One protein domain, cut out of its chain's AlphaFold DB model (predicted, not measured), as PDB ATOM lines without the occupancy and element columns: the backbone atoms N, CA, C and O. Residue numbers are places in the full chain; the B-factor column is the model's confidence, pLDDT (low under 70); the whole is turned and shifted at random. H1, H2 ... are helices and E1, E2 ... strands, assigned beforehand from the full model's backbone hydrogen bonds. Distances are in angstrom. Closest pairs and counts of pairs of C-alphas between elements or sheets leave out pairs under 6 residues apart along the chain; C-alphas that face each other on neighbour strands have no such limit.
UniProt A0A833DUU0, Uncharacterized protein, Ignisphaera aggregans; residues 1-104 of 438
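This is residues 1 to 104 of the 438 residues of an uncharacterized protein of Ignisphaera aggregans (UniProt A0A833DUU0). A strongly twisted wall of four antiparallel strands, built of two hairpins, has a cluster of three helices over one face: H1 lies in the middle, close to the E4 and E3 end of the sheet, and H2 packs on the side of H1 away from the sheet. H3 runs beside H2 and reaches back to the start of E1, while the very short H4 comes just before E3. The printed part has 104 residues, with four named helices and four named strands in the order H1 H2 H3 E1 E2 H4 E3 E4; the sheet's order is E1 E2 E3 E4 and the class is mixed, helices and strands. It is compact, with a radius of gyration of the C-alphas of 13.2 A, and rounded, spanning 36 by 33 by 21 A.

In the sheet, E1, residues 55 to 62, and E2, residues 65 to 72, form an antiparallel hairpin, with N 58 and O 69 2.9 A apart, within hydrogen-bond range. E2 is also antiparallel to E3, residues 88 to 95, with N 68 and O 92 at 2.9 A. E3 and E4, residues 98 to 104, form the second hairpin, with N 93 and O 101 at 2.9 A. The edge strands E1 and E4 are apart. H1, residues 3 to 15, is on one face of the sheet at a height of 6.3 A, two layers of helix and sheet, and lies over none of the strands; its closest C-alphas to E4 are those of Arg 9 and Pro 99, 5.8 A apart. H2, residues 23 to 32, is not on the sheet; it touches H1 at a steep tilt of 48 degrees, opposite ways, with the closest C-alphas, those of Val 7 and Cys 29, 5.8 A apart. H3, residues 40 to 53, touches H2 with residues 40 to 46 alone, at a shallow tilt of 17 degrees, the same way; the closest C-alphas, those of Ser 30 and Leu 43, are 5.7 A apart. H3 only grazes the sheet, with residues 49 to 53. H4, residues 82 to 85, grazes it with residues 83 to 85, and only just touches H2, with 3 pairs of C-alphas within 8 A, the closest being those of Leu 32 and Pro 82 at 4.9 A. In H1, H2 and H3 every O i to N i+4 pair is within hydrogen-bond range; H4 is too short for such a pair.

E1 is 22.9 A from first to last C-alpha, E2 23.4 A, E3 22.2 A and E4 16.6 A, ending at C-alpha 104 (86.956, 165.252, 59.750). H3 is 20.0 A long, H1 18.4 A, H2 14.4 A and H4 5.3 A. H1 begins at C-alpha 3 (88.646, 177.369, 62.590).

The C-alphas farthest apart, those of Thr 37 and Asp 63, are 36.8 A apart. The printed part has no cut and no long link. Its mean pLDDT is 95.9, and no printed residue is under 70.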
ATOM      1  N   MET A   1      93.656 176.587  57.695       84.50
ATOM      2  CA  MET A   1      93.496 175.763  58.913       84.50
ATOM      3  C   MET A   1      92.036 175.761  59.375       84.50
ATOM      4  O   MET A   1      91.409 176.816  59.373       84.50
ATOM      5  N   ASN A   2      91.508 174.623  59.859       93.94
ATOM      6  CA  ASN A   2      90.138 174.529  60.392       93.94
ATOM      7  C   ASN A   2      89.906 175.498  61.584       93.94
ATOM      8  O   ASN A   2      90.619 175.401  62.591       93.94
ATOM      9  N   PRO A   3      88.885 176.382  61.532       95.81
ATOM     10  CA  PRO A   3      88.646 177.369  62.590       95.81
ATOM     11  C   PRO A   3      88.322 176.803  63.974       95.81
ATOM     12  O   PRO A   3      88.698 177.403  64.978       95.81
ATOM     13  N   ILE A   4      87.620 175.668  64.055       97.69
ATOM     14  CA  ILE A   4      87.255 175.056  65.341       97.69
ATOM     15  C   ILE A   4      88.500 174.484  66.011       97.69
ATOM     16  O   ILE A   4      88.718 174.738  67.193       97.69
ATOM     17  N   PHE A   5      89.338 173.778  65.250       97.50
ATOM     18  CA  PHE A   5      90.597 173.228  65.752       97.50
ATOM     19  C   PHE A   5      91.527 174.309  66.289       97.50
ATOM     20  O   PHE A   5      92.052 174.180  67.393       97.50
ATOM     21  N   PHE A   6      91.687 175.407  65.544       97.62
ATOM     22  CA  PHE A   6      92.508 176.524  65.998       97.62
ATOM     23  C   PHE A   6      91.997 177.105  67.320       97.62
ATOM     24  O   PHE A   6      92.772 177.267  68.260       97.62
ATOM     25  N   VAL A   7      90.689 177.366  67.424       98.25
ATOM     26  CA  VAL A   7      90.089 177.892  68.658       98.25
ATOM     27  C   VAL A   7      90.271 176.920  69.825       98.25
ATOM     28  O   VAL A   7      90.739 177.340  70.880       98.25
ATOM     29  N   GLU A   8      89.955 175.636  69.654       98.31
ATOM     30  CA  GLU A   8      90.119 174.615  70.701       98.31
ATOM     31  C   GLU A   8      91.577 174.503  71.165       98.31
ATOM     32  O   GLU A   8      91.835 174.477  72.366       98.31
ATOM     33  N   ARG A   9      92.548 174.550  70.244       97.56
ATOM     34  CA  ARG A   9      93.981 174.518  70.580       97.56
ATOM     35  C   ARG A   9      94.421 175.726  71.405       97.56
ATOM     36  O   ARG A   9      95.152 175.570  72.382       97.56
ATOM     37  N   ILE A  10      93.970 176.927  71.043       97.62
ATOM     38  CA  ILE A  10      94.251 178.139  71.826       97.62
ATOM     39  C   ILE A  10      93.582 178.063  73.204       97.62
ATOM     40  O   ILE A  10      94.206 178.397  74.209       97.62
ATOM     41  N   MET A  11      92.343 177.580  73.283       97.31
ATOM     42  CA  MET A  11      91.639 177.445  74.560       97.31
ATOM     43  C   MET A  11      92.246 176.373  75.469       97.31
ATOM     44  O   MET A  11      92.285 176.578  76.682       97.31
ATOM     45  N   TYR A  12      92.773 175.283  74.905       96.81
ATOM     46  CA  TYR A  12      93.523 174.273  75.647       96.81
ATOM     47  C   TYR A  12      94.779 174.871  76.291       96.81
ATOM     48  O   TYR A  12      94.934 174.787  77.509       96.81
ATOM     49  N   LYS A  13      95.615 175.577  75.517       96.06
ATOM     50  CA  LYS A  13      96.806 176.291  76.023       96.06
ATOM     51  C   LYS A  13      96.481 177.204  77.206       96.06
ATOM     52  O   LYS A  13      97.112 177.136  78.258       96.06
ATOM     53  N   ILE A  14      95.422 177.999  77.061       95.25
ATOM     54  CA  ILE A  14      94.920 178.884  78.115       95.25
ATOM     55  C   ILE A  14      94.485 178.091  79.356       95.25
ATOM     56  O   ILE A  14      94.731 178.526  80.481       95.25
ATOM     57  N   SER A  15      93.824 176.944  79.173       94.19
ATOM     58  CA  SER A  15      93.378 176.085  80.280       94.19
ATOM     59  C   SER A  15      94.538 175.438  81.042       94.19
ATOM     60  O   SER A  15      94.425 175.231  82.247       94.19
ATOM     61  N   MET A  16      95.670 175.220  80.366       94.88
ATOM     62  CA  MET A  16      96.926 174.741  80.950       94.88
ATOM     63  C   MET A  16      97.739 175.847  81.640       94.88
ATOM     64  O   MET A  16      98.821 175.584  82.158       94.88
ATOM     65  N   GLY A  17      97.225 177.081  81.677       91.69
ATOM     66  CA  GLY A  17      97.857 178.212  82.355       91.69
ATOM     67  C   GLY A  17      98.738 179.092  81.466       91.69
ATOM     68  O   GLY A  17      99.387 179.992  81.990       91.69
ATOM     69  N   GLU A  18      98.752 178.895  80.141       91.94
ATOM     70  CA  GLU A  18      99.476 179.782  79.219       91.94
ATOM     71  C   GLU A  18      98.757 181.145  79.133       91.94
ATOM     72  O   GLU A  18      97.684 181.266  78.531       91.94
ATOM     73  N   THR A  19      99.323 182.175  79.772       83.12
ATOM     74  CA  THR A  19      98.757 183.539  79.807       83.12
ATOM     75  C   THR A  19      99.409 184.508  78.827       83.12
ATOM     76  O   THR A  19      98.759 185.470  78.420       83.12
ATOM     77  N   ASP A  20     100.638 184.230  78.393       87.75
ATOM     78  CA  ASP A  20     101.460 185.143  77.586       87.75
ATOM     79  C   ASP A  20     101.352 184.836  76.083       87.75
ATOM     80  O   ASP A  20     102.340 184.776  75.350       87.75
ATOM     81  N   LEU A  21     100.124 184.609  75.609       91.81
ATOM     82  CA  LEU A  21      99.864 184.409  74.184       91.81
ATOM     83  C   LEU A  21     100.055 185.729  73.414       91.81
ATOM     84  O   LEU A  21      99.550 186.763  73.860       91.81
ATOM     85  N   PRO A  22     100.695 185.717  72.227       95.38
ATOM     86  CA  PRO A  22     100.836 186.918  71.408       95.38
ATOM     87  C   PRO A  22      99.480 187.562  71.092       95.38
ATOM     88  O   PRO A  22      98.525 186.869  70.730       95.38
ATOM     89  N   GLU A  23      99.392 188.895  71.158       94.94
ATOM     90  CA  GLU A  23      98.132 189.620  70.926       94.94
ATOM     91  C   GLU A  23      97.483 189.291  69.576       94.94
ATOM     92  O   GLU A  23      96.257 189.233  69.476       94.94
ATOM     93  N   GLU A  24      98.291 189.071  68.538       96.38
ATOM     94  CA  GLU A  24      97.788 188.738  67.205       96.38
ATOM     95  C   GLU A  24      97.139 187.346  67.169       96.38
ATOM     96  O   GLU A  24      96.108 187.187  66.524       96.38
ATOM     97  N   VAL A  25      97.626 186.382  67.960       96.44
ATOM     98  CA  VAL A  25      96.984 185.062  68.116       96.44
ATOM     99  C   VAL A  25      95.631 185.200  68.821       96.44
ATOM    100  O   VAL A  25      94.642 184.584  68.418       96.44
ATOM    101  N   ILE A  26      95.548 186.053  69.851       96.88
ATOM    102  CA  ILE A  26      94.287 186.344  70.553       96.88
ATOM    103  C   ILE A  26      93.292 187.021  69.598       96.88
ATOM    104  O   ILE A  26      92.109 186.662  69.558       96.88
ATOM    105  N   LYS A  27      93.765 187.978  68.794       97.50
ATOM    106  CA  LYS A  27      92.961 188.699  67.803       97.50
ATOM    107  C   LYS A  27      92.465 187.785  66.689       97.50
ATOM    108  O   LYS A  27      91.290 187.861  66.333       97.50
ATOM    109  N   GLU A  28      93.311 186.904  66.175       97.38
ATOM    110  CA  GLU A  28      92.933 185.908  65.176       97.38
ATOM    111  C   GLU A  28      91.860 184.963  65.736       97.38
ATOM    112  O   GLU A  28      90.761 184.870  65.188       97.38
ATOM    113  N   CYS A  29      92.113 184.359  66.902       97.44
ATOM    114  CA  CYS A  29      91.182 183.436  67.555       97.44
ATOM    115  C   CYS A  29      89.821 184.094  67.844       97.44
ATOM    116  O   CYS A  29      88.759 183.541  67.553       97.44
ATOM    117  N   SER A  30      89.828 185.325  68.352       97.38
ATOM    118  CA  SER A  30      88.599 186.066  68.651       97.38
ATOM    119  C   SER A  30      87.840 186.544  67.405       97.38
ATOM    120  O   SER A  30      86.606 186.635  67.429       97.38
ATOM    121  N   THR A  31      88.540 186.773  66.290       97.56
ATOM    122  CA  THR A  31      87.921 187.047  64.982       97.56
ATOM    123  C   THR A  31      87.106 185.849  64.506       97.56
ATOM    124  O   THR A  31      85.966 186.018  64.071       97.56
ATOM    125  N   LEU A  32      87.616 184.627  64.692       97.56
ATOM    126  CA  LEU A  32      86.882 183.403  64.349       97.56
ATOM    127  C   LEU A  32      85.593 183.226  65.165       97.56
ATOM    128  O   LEU A  32      84.631 182.623  64.687       97.56
ATOM    129  N   LEU A  33      85.542 183.804  66.368       97.62
ATOM    130  CA  LEU A  33      84.362 183.853  67.240       97.62
ATOM    131  C   LEU A  33      83.427 185.047  66.950       97.62
ATOM    132  O   LEU A  33      82.461 185.282  67.692       97.62
ATOM    133  N   GLY A  34      83.712 185.825  65.902       95.00
ATOM    134  CA  GLY A  34      82.918 186.973  65.465       95.00
ATOM    135  C   GLY A  34      82.993 188.187  66.394       95.00
ATOM    136  O   GLY A  34      82.035 188.956  66.453       95.00
ATOM    137  N   GLN A  35      84.068 188.327  67.180       94.88
ATOM    138  CA  GLN A  35      84.313 189.508  68.013       94.88
ATOM    139  C   GLN A  35      85.826 189.740  68.191       94.88
ATOM    140  O   GLN A  35      86.375 189.329  69.215       94.88
ATOM    141  N   PRO A  36      86.502 190.396  67.228       95.25
ATOM    142  CA  PRO A  36      87.940 190.654  67.298       95.25
ATOM    143  C   PRO A  36      88.335 191.419  68.570       95.25
ATOM    144  O   PRO A  36      87.764 192.461  68.891       95.25
ATOM    145  N   THR A  37      89.324 190.910  69.300       96.44
ATOM    146  CA  THR A  37      89.866 191.518  70.519       96.44
ATOM    147  C   THR A  37      91.288 191.035  70.784       96.44
ATOM    148  O   THR A  37      91.642 189.914  70.445       96.44
ATOM    149  N   LYS A  38      92.092 191.863  71.451       96.38
ATOM    150  CA  LYS A  38      93.429 191.496  71.951       96.38
ATOM    151  C   LYS A  38      93.421 191.077  73.428       96.38
ATOM    152  O   LYS A  38      94.437 190.664  73.966       96.38
ATOM    153  N   LYS A  39      92.269 191.184  74.105       96.12
ATOM    154  CA  LYS A  39      92.135 190.909  75.545       96.12
ATOM    155  C   LYS A  39      91.782 189.443  75.799       96.12
ATOM    156  O   LYS A  39      90.692 189.004  75.424       96.12
ATOM    157  N   LEU A  40      92.652 188.732  76.517       95.12
ATOM    158  CA  LEU A  40      92.495 187.311  76.846       95.12
ATOM    159  C   LEU A  40      91.174 186.994  77.571       95.12
ATOM    160  O   LEU A  40      90.478 186.047  77.208       95.12
ATOM    161  N   ASP A  41      90.776 187.800  78.556       94.62
ATOM    162  CA  ASP A  41      89.536 187.548  79.310       94.62
ATOM    163  C   ASP A  41      88.276 187.741  78.462       94.62
ATOM    164  O   ASP A  41      87.288 187.015  78.612       94.62
ATOM    165  N   VAL A  42      88.317 188.679  77.510       96.12
ATOM    166  CA  VAL A  42      87.227 188.878  76.548       96.12
ATOM    167  C   VAL A  42      87.133 187.672  75.612       96.12
ATOM    168  O   VAL A  42      86.026 187.189  75.368       96.12
ATOM    169  N   LEU A  43      88.271 187.135  75.153       97.19
ATOM    170  CA  LEU A  43      88.324 185.901  74.366       97.19
ATOM    171  C   LEU A  43      87.723 184.712  75.139       97.19
ATOM    172  O   LEU A  43      86.814 184.060  74.628       97.19
ATOM    173  N   LYS A  44      88.155 184.472  76.386       96.62
ATOM    174  CA  LYS A  44      87.637 183.384  77.244       96.62
ATOM    175  C   LYS A  44      86.117 183.452  77.403       96.62
ATOM    176  O   LYS A  44      85.419 182.447  77.251       96.62
ATOM    177  N   ASN A  45      85.592 184.643  77.694       96.88
ATOM    178  CA  ASN A  45      84.154 184.857  77.843       96.88
ATOM    179  C   ASN A  45      83.409 184.626  76.528       96.88
ATOM    180  O   ASN A  45      82.359 183.978  76.514       96.88
ATOM    181  N   ARG A  46      83.963 185.108  75.413       97.06
ATOM    182  CA  ARG A  46      83.359 184.922  74.097       97.06
ATOM    183  C   ARG A  46      83.329 183.454  73.681       97.06
ATOM    184  O   ARG A  46      82.297 183.000  73.192       97.06
ATOM    185  N   TYR A  47      84.406 182.709  73.916       97.94
ATOM    186  CA  TYR A  47      84.464 181.270  73.663       97.94
ATOM    187  C   TYR A  47      83.327 180.536  74.383       97.94
ATOM    188  O   TYR A  47      82.525 179.865  73.733       97.94
ATOM    189  N   LYS A  48      83.175 180.762  75.699       96.88
ATOM    190  CA  LYS A  48      82.082 180.177  76.493       96.88
ATOM    191  C   LYS A  48      80.713 180.518  75.913       96.88
ATOM    192  O   LYS A  48      79.878 179.631  75.777       96.88
ATOM    193  N   GLN A  49      80.470 181.774  75.533       96.62
ATOM    194  CA  GLN A  49      79.201 182.175  74.916       96.62
ATOM    195  C   GLN A  49      78.938 181.442  73.598       96.62
ATOM    196  O   GLN A  49      77.814 181.007  73.353       96.62
ATOM    197  N   VAL A  50      79.950 181.306  72.738       97.75
ATOM    198  CA  VAL A  50      79.781 180.688  71.419       97.75
ATOM    199  C   VAL A  50      79.580 179.175  71.527       97.75
ATOM    200  O   VAL A  50      78.611 178.658  70.966       97.75
ATOM    201  N   PHE A  51      80.428 178.489  72.293       97.31
ATOM    202  CA  PHE A  51      80.440 177.027  72.427       97.31
ATOM    203  C   PHE A  51      79.404 176.474  73.423       97.31
ATOM    204  O   PHE A  51      79.211 175.267  73.482       97.31
ATOM    205  N   SER A  52      78.707 177.327  74.183       94.25
ATOM    206  CA  SER A  52      77.526 176.916  74.969       94.25
ATOM    207  C   SER A  52      76.203 177.209  74.265       94.25
ATOM    208  O   SER A  52      75.219 176.501  74.475       94.25
ATOM    209  N   ARG A  53      76.151 178.263  73.438       96.38
ATOM    210  CA  ARG A  53      74.906 178.717  72.808       96.38
ATOM    211  C   ARG A  53      74.747 178.233  71.375       96.38
ATOM    212  O   ARG A  53      73.668 177.757  71.042       96.38
ATOM    213  N   TYR A  54      75.763 178.393  70.527       97.69
ATOM    214  CA  TYR A  54      75.629 178.219  69.072       97.69
ATOM    215  C   TYR A  54      76.256 176.931  68.544       97.69
ATOM    216  O   TYR A  54      75.812 176.434  67.512       97.69
ATOM    217  N   ILE A  55      77.268 176.397  69.225       98.12
ATOM    218  CA  ILE A  55      77.958 175.159  68.849       98.12
ATOM    219  C   ILE A  55      77.724 174.128  69.950       98.12
ATOM    220  O   ILE A  55      77.713 174.468  71.126       98.12
ATOM    221  N   VAL A  56      77.512 172.877  69.560       97.00
ATOM    222  CA  VAL A  56      77.404 171.719  70.444       97.00
ATOM    223  C   VAL A  56      78.590 170.809  70.152       97.00
ATOM    224  O   VAL A  56      78.786 170.403  69.005       97.00
ATOM    225  N   LYS A  57      79.354 170.495  71.197       97.69
ATOM    226  CA  LYS A  57      80.437 169.507  71.197       97.69
ATOM    227  C   LYS A  57      79.884 168.184  71.735       97.69
ATOM    228  O   LYS A  57      79.251 168.179  72.790       97.69
ATOM    229  N   ARG A  58      80.070 167.086  71.002       97.62
ATOM    230  CA  ARG A  58      79.657 165.728  71.407       97.62
ATOM    231  C   ARG A  58      80.843 164.800  71.254       97.62
ATOM    232  O   ARG A  58      81.372 164.698  70.151       97.62
ATOM    233  N   CYS A  59      81.258 164.173  72.344       97.62
ATOM    234  CA  CYS A  59      82.504 163.426  72.393       97.62
ATOM    235  C   CYS A  59      82.275 161.985  72.806       97.62
ATOM    236  O   CYS A  59      81.387 161.732  73.612       97.62
ATOM    237  N   SER A  60      83.083 161.084  72.257       97.56
ATOM    238  CA  SER A  60      83.179 159.700  72.700       97.56
ATOM    239  C   SER A  60      84.621 159.391  73.069       97.56
ATOM    240  O   SER A  60      85.543 159.718  72.312       97.56
ATOM    241  N   LYS A  61      84.815 158.802  74.250       95.69
ATOM    242  CA  LYS A  61      86.128 158.594  74.862       95.69
ATOM    243  C   LYS A  61      86.527 157.121  74.822       95.69
ATOM    244  O   LYS A  61      85.735 156.257  75.181       95.69
ATOM    245  N   VAL A  62      87.781 156.864  74.460       95.06
ATOM    246  CA  VAL A  62      88.424 155.544  74.492       95.06
ATOM    247  C   VAL A  62      89.797 155.710  75.132       95.06
ATOM    248  O   VAL A  62      90.666 156.378  74.576       95.06
ATOM    249  N   ASP A  63      89.989 155.135  76.318       93.31
ATOM    250  CA  ASP A  63      91.204 155.296  77.126       93.31
ATOM    251  C   ASP A  63      91.586 156.777  77.338       93.31
ATOM    252  O   ASP A  63      90.836 157.542  77.953       93.31
ATOM    253  N   ASN A  64      92.756 157.195  76.846       94.50
ATOM    254  CA  ASN A  64      93.239 158.574  76.899       94.50
ATOM    255  C   ASN A  64      92.922 159.394  75.638       94.50
ATOM    256  O   ASN A  64      93.304 160.563  75.555       94.50
ATOM    257  N   MET A  65      92.230 158.796  74.670       97.69
ATOM    258  CA  MET A  65      91.830 159.425  73.419       97.69
ATOM    259  C   MET A  65      90.347 159.800  73.463       97.69
ATOM    260  O   MET A  65      89.523 159.112  74.065       97.69
ATOM    261  N   GLU A  66      89.979 160.882  72.790       97.56
ATOM    262  CA  GLU A  66      88.588 161.315  72.672       97.56
ATOM    263  C   GLU A  66      88.335 161.854  71.260       97.56
ATOM    264  O   GLU A  66      89.079 162.699  70.764       97.56
ATOM    265  N   LEU A  67      87.291 161.362  70.586       98.00
ATOM    266  CA  LEU A  67      86.801 161.965  69.342       98.00
ATOM    267  C   LEU A  67      85.642 162.889  69.675       98.00
ATOM    268  O   LEU A  67      84.659 162.446  70.261       98.00
ATOM    269  N   CYS A  68      85.714 164.139  69.231       98.56
ATOM    270  CA  CYS A  68      84.665 165.127  69.456       98.56
ATOM    271  C   CYS A  68      84.133 165.689  68.145       98.56
ATOM    272  O   CYS A  68      84.877 166.297  67.376       98.56
ATOM    273  N   LEU A  69      82.827 165.552  67.931       98.62
ATOM    274  CA  LEU A  69      82.099 166.161  66.829       98.62
ATOM    275  C   LEU A  69      81.524 167.524  67.232       98.62
ATOM    276  O   LEU A  69      80.913 167.677  68.293       98.62
ATOM    277  N   TYR A  70      81.661 168.496  66.333       98.62
ATOM    278  CA  TYR A  70      81.156 169.856  66.466       98.62
ATOM    279  C   TYR A  70      80.037 170.129  65.467       98.62
ATOM    280  O   TYR A  70      80.227 170.090  64.247       98.62
ATOM    281  N   THR A  71      78.865 170.467  65.996       97.69
ATOM    282  CA  THR A  71      77.674 170.796  65.207       97.69
ATOM    283  C   THR A  71      77.025 172.085  65.693       97.69
ATOM    284  O   THR A  71      77.135 172.451  66.859       97.69
ATOM    285  N   LEU A  72      76.287 172.769  64.823       96.88
ATOM    286  CA  LEU A  72      75.400 173.857  65.223       96.88
ATOM    287  C   LEU A  72      74.344 173.379  66.225       96.88
ATOM    288  O   LEU A  72      73.769 172.294  66.084       96.88
ATOM    289  N   ASN A  73      74.038 174.233  67.197       95.06
ATOM    290  CA  ASN A  73      72.897 174.063  68.079       95.06
ATOM    291  C   ASN A  73      71.599 174.359  67.315       95.06
ATOM    292  O   ASN A  73      71.313 175.503  66.975       95.06
ATOM    293  N   GLN A  74      70.790 173.324  67.086       90.00
ATOM    294  CA  GLN A  74      69.530 173.427  66.343       90.00
ATOM    295  C   GLN A  74      68.418 174.171  67.100       90.00
ATOM    296  O   GLN A  74      67.386 174.476  66.513       90.00
ATOM    297  N   ARG A  75      68.604 174.467  68.395       90.50
ATOM    298  CA  ARG A  75      67.606 175.163  69.230       90.50
ATOM    299  C   ARG A  75      67.721 176.683  69.182       90.50
ATOM    300  O   ARG A  75      66.913 177.369  69.802       90.50
ATOM    301  N   VAL A  76      68.735 177.221  68.507       93.50
ATOM    302  CA  VAL A  76      68.940 178.667  68.387       93.50
ATOM    303  C   VAL A  76      69.071 179.066  66.919       93.50
ATOM    304  O   VAL A  76      69.578 178.277  66.118       93.50
ATOM    305  N   PRO A  77      68.663 180.294  66.547       91.56
ATOM    306  CA  PRO A  77      68.912 180.809  65.210       91.56
ATOM    307  C   PRO A  77      70.402 180.787  64.871       91.56
ATOM    308  O   PRO A  77      71.259 181.070  65.718       91.56
ATOM    309  N   PHE A  78      70.705 180.474  63.614       92.00
ATOM    310  CA  PHE A  78      72.069 180.520  63.110       92.00
ATOM    311  C   PHE A  78      72.636 181.940  63.226       92.00
ATOM    312  O   PHE A  78      71.979 182.920  62.878       92.00
ATOM    313  N   LYS A  79      73.883 182.034  63.688       92.94
ATOM    314  CA  LYS A  79      74.654 183.273  63.717       92.94
ATOM    315  C   LYS A  79      75.919 183.087  62.891       92.94
ATOM    316  O   LYS A  79      76.708 182.191  63.196       92.94
ATOM    317  N   LEU A  80      76.102 183.936  61.883       93.50
ATOM    318  CA  LEU A  80      77.238 183.881  60.967       93.50
ATOM    319  C   LEU A  80      78.538 184.282  61.680       93.50
ATOM    320  O   LEU A  80      78.701 185.429  62.090       93.50
ATOM    321  N   MET A  81      79.435 183.311  61.871       94.69
ATOM    322  CA  MET A  81      80.784 183.448  62.433       94.69
ATOM    323  C   MET A  81      81.672 182.359  61.798       94.69
ATOM    324  O   MET A  81      81.156 181.279  61.502       94.69
ATOM    325  N   PRO A  82      82.989 182.562  61.620       94.44
ATOM    326  CA  PRO A  82      83.851 181.532  61.035       94.44
ATOM    327  C   PRO A  82      83.742 180.160  61.721       94.44
ATOM    328  O   PRO A  82      83.572 179.155  61.041       94.44
ATOM    329  N   VAL A  83      83.718 180.086  63.057       97.00
ATOM    330  CA  VAL A  83      83.543 178.788  63.747       97.00
ATOM    331  C   VAL A  83      82.175 178.137  63.514       97.00
ATOM    332  O   VAL A  83      82.088 176.913  63.445       97.00
ATOM    333  N   THR A  84      81.094 178.911  63.369       96.62
ATOM    334  CA  THR A  84      79.750 178.347  63.143       96.62
ATOM    335  C   THR A  84      79.570 177.873  61.706       96.62
ATOM    336  O   THR A  84      78.810 176.933  61.478       96.62
ATOM    337  N   MET A  85      80.304 178.453  60.751       95.88
ATOM    338  CA  MET A  85      80.352 177.963  59.371       95.88
ATOM    339  C   MET A  85      80.896 176.539  59.277       95.88
ATOM    340  O   MET A  85      80.426 175.777  58.440       95.88
ATOM    341  N   TYR A  86      81.824 176.167  60.161       95.94
ATOM    342  CA  TYR A  86      82.473 174.853  60.157       95.94
ATOM    343  C   TYR A  86      81.978 173.907  61.257       95.94
ATOM    344  O   TYR A  86      82.435 172.769  61.358       95.94
ATOM    345  N   ALA A  87      80.981 174.314  62.047       97.19
ATOM    346  CA  ALA A  87      80.272 173.438  62.981       97.19
ATOM    347  C   ALA A  87      79.216 172.590  62.237       97.19
ATOM    348  O   ALA A  87      78.021 172.614  62.540       97.19
ATOM    349  N   THR A  88      79.644 171.876  61.199       95.50
ATOM    350  CA  THR A  88      78.813 171.074  60.284       95.50
ATOM    351  C   THR A  88      79.154 169.584  60.357       95.50
ATOM    352  O   THR A  88      78.977 168.848  59.388       95.50
ATOM    353  N   GLY A  89      79.605 169.132  61.530       97.06
ATOM    354  CA  GLY A  89      80.119 167.782  61.744       97.06
ATOM    355  C   GLY A  89      81.641 167.701  61.639       97.06
ATOM    356  O   GLY A  89      82.151 166.652  61.264       97.06
ATOM    357  N   THR A  90      82.360 168.799  61.921       98.19
ATOM    358  CA  THR A  90      83.823 168.763  62.104       98.19
ATOM    359  C   THR A  90      84.142 167.831  63.264       98.19
ATOM    360  O   THR A  90      83.486 167.923  64.302       98.19
ATOM    361  N   ILE A  91      85.138 166.960  63.110       98.62
ATOM    362  CA  ILE A  91      85.557 166.015  64.148       98.62
ATOM    363  C   ILE A  91      87.017 166.265  64.479       98.62
ATOM    364  O   ILE A  91      87.864 166.263  63.588       98.62
ATOM    365  N   LEU A  92      87.299 166.462  65.763       98.56
ATOM    366  CA  LEU A  92      88.648 166.633  66.283       98.56
ATOM    367  C   LEU A  92      89.036 165.437  67.149       98.56
ATOM    368  O   LEU A  92      88.191 164.881  67.858       98.56
ATOM    369  N   LEU A  93      90.314 165.076  67.097       98.38
ATOM    370  CA  LEU A  93      90.922 164.091  67.980       98.38
ATOM    371  C   LEU A  93      91.589 164.800  69.147       98.38
ATOM    372  O   LEU A  93      92.384 165.721  68.948       98.38
ATOM    373  N   PHE A  94      91.307 164.320  70.347       98.50
ATOM    374  CA  PHE A  94      91.947 164.753  71.571       98.50
ATOM    375  C   PHE A  94      92.761 163.609  72.173       98.50
ATOM    376  O   PHE A  94      92.351 162.448  72.105       98.50
ATOM    377  N   LYS A  95      93.896 163.947  72.786       97.88
ATOM    378  CA  LYS A  95      94.702 163.043  73.609       97.88
ATOM    379  C   LYS A  95      95.011 163.734  74.926       97.88
ATOM    380  O   LYS A  95      95.546 164.836  74.918       97.88
ATOM    381  N   ASP A  96      94.632 163.116  76.041       95.12
ATOM    382  CA  ASP A  96      94.826 163.688  77.382       95.12
ATOM    383  C   ASP A  96      94.240 165.117  77.525       95.12
ATOM    384  O   ASP A  96      94.721 165.942  78.294       95.12
ATOM    385  N   GLY A  97      93.173 165.415  76.769       94.38
ATOM    386  CA  GLY A  97      92.510 166.726  76.725       94.38
ATOM    387  C   GLY A  97      93.102 167.735  75.730       94.38
ATOM    388  O   GLY A  97      92.464 168.757  75.474       94.38
ATOM    389  N   GLU A  98      94.256 167.455  75.119       97.56
ATOM    390  CA  GLU A  98      94.852 168.287  74.069       97.56
ATOM    391  C   GLU A  98      94.231 167.970  72.701       97.56
ATOM    392  O   GLU A  98      94.220 166.801  72.314       97.56
ATOM    393  N   PRO A  99      93.745 168.961  71.928       97.75
ATOM    394  CA  PRO A  99      93.357 168.743  70.536       97.75
ATOM    395  C   PRO A  99      94.607 168.511  69.679       97.75
ATOM    396  O   PRO A  99      95.412 169.424  69.489       97.75
ATOM    397  N   ILE A 100      94.746 167.305  69.130       97.31
ATOM    398  CA  ILE A 100      95.942 166.892  68.385       97.31
ATOM    399  C   ILE A 100      95.731 166.800  66.873       97.31
ATOM    400  O   ILE A 100      96.707 166.911  66.139       97.31
ATOM    401  N   ASP A 101      94.492 166.616  66.396       97.00
ATOM    402  CA  ASP A 101      94.230 166.468  64.959       97.00
ATOM    403  C   ASP A 101      92.802 166.857  64.535       97.00
ATOM    404  O   ASP A 101      91.858 166.812  65.334       97.00
ATOM    405  N   VAL A 102      92.644 167.197  63.253       97.00
ATOM    406  CA  VAL A 102      91.356 167.373  62.569       97.00
ATOM    407  C   VAL A 102      91.052 166.104  61.783       97.00
ATOM    408  O   VAL A 102      91.510 165.924  60.662       97.00
ATOM    409  N   VAL A 103      90.237 165.230  62.364       96.88
ATOM    410  CA  VAL A 103      89.916 163.925  61.769       96.88
ATOM    411  C   VAL A 103      88.899 164.053  60.639       96.88
ATOM    412  O   VAL A 103      88.984 163.345  59.639       96.88
ATOM    413  N   ALA A 104      87.922 164.950  60.797       97.50
ATOM    414  CA  ALA A 104      86.956 165.252  59.750       97.50
ATOM    415  C   ALA A 104      86.790 166.760  59.588       97.50
ATOM    416  O   ALA A 104      86.468 167.469  60.546       97.50
TER     417      ALA A 104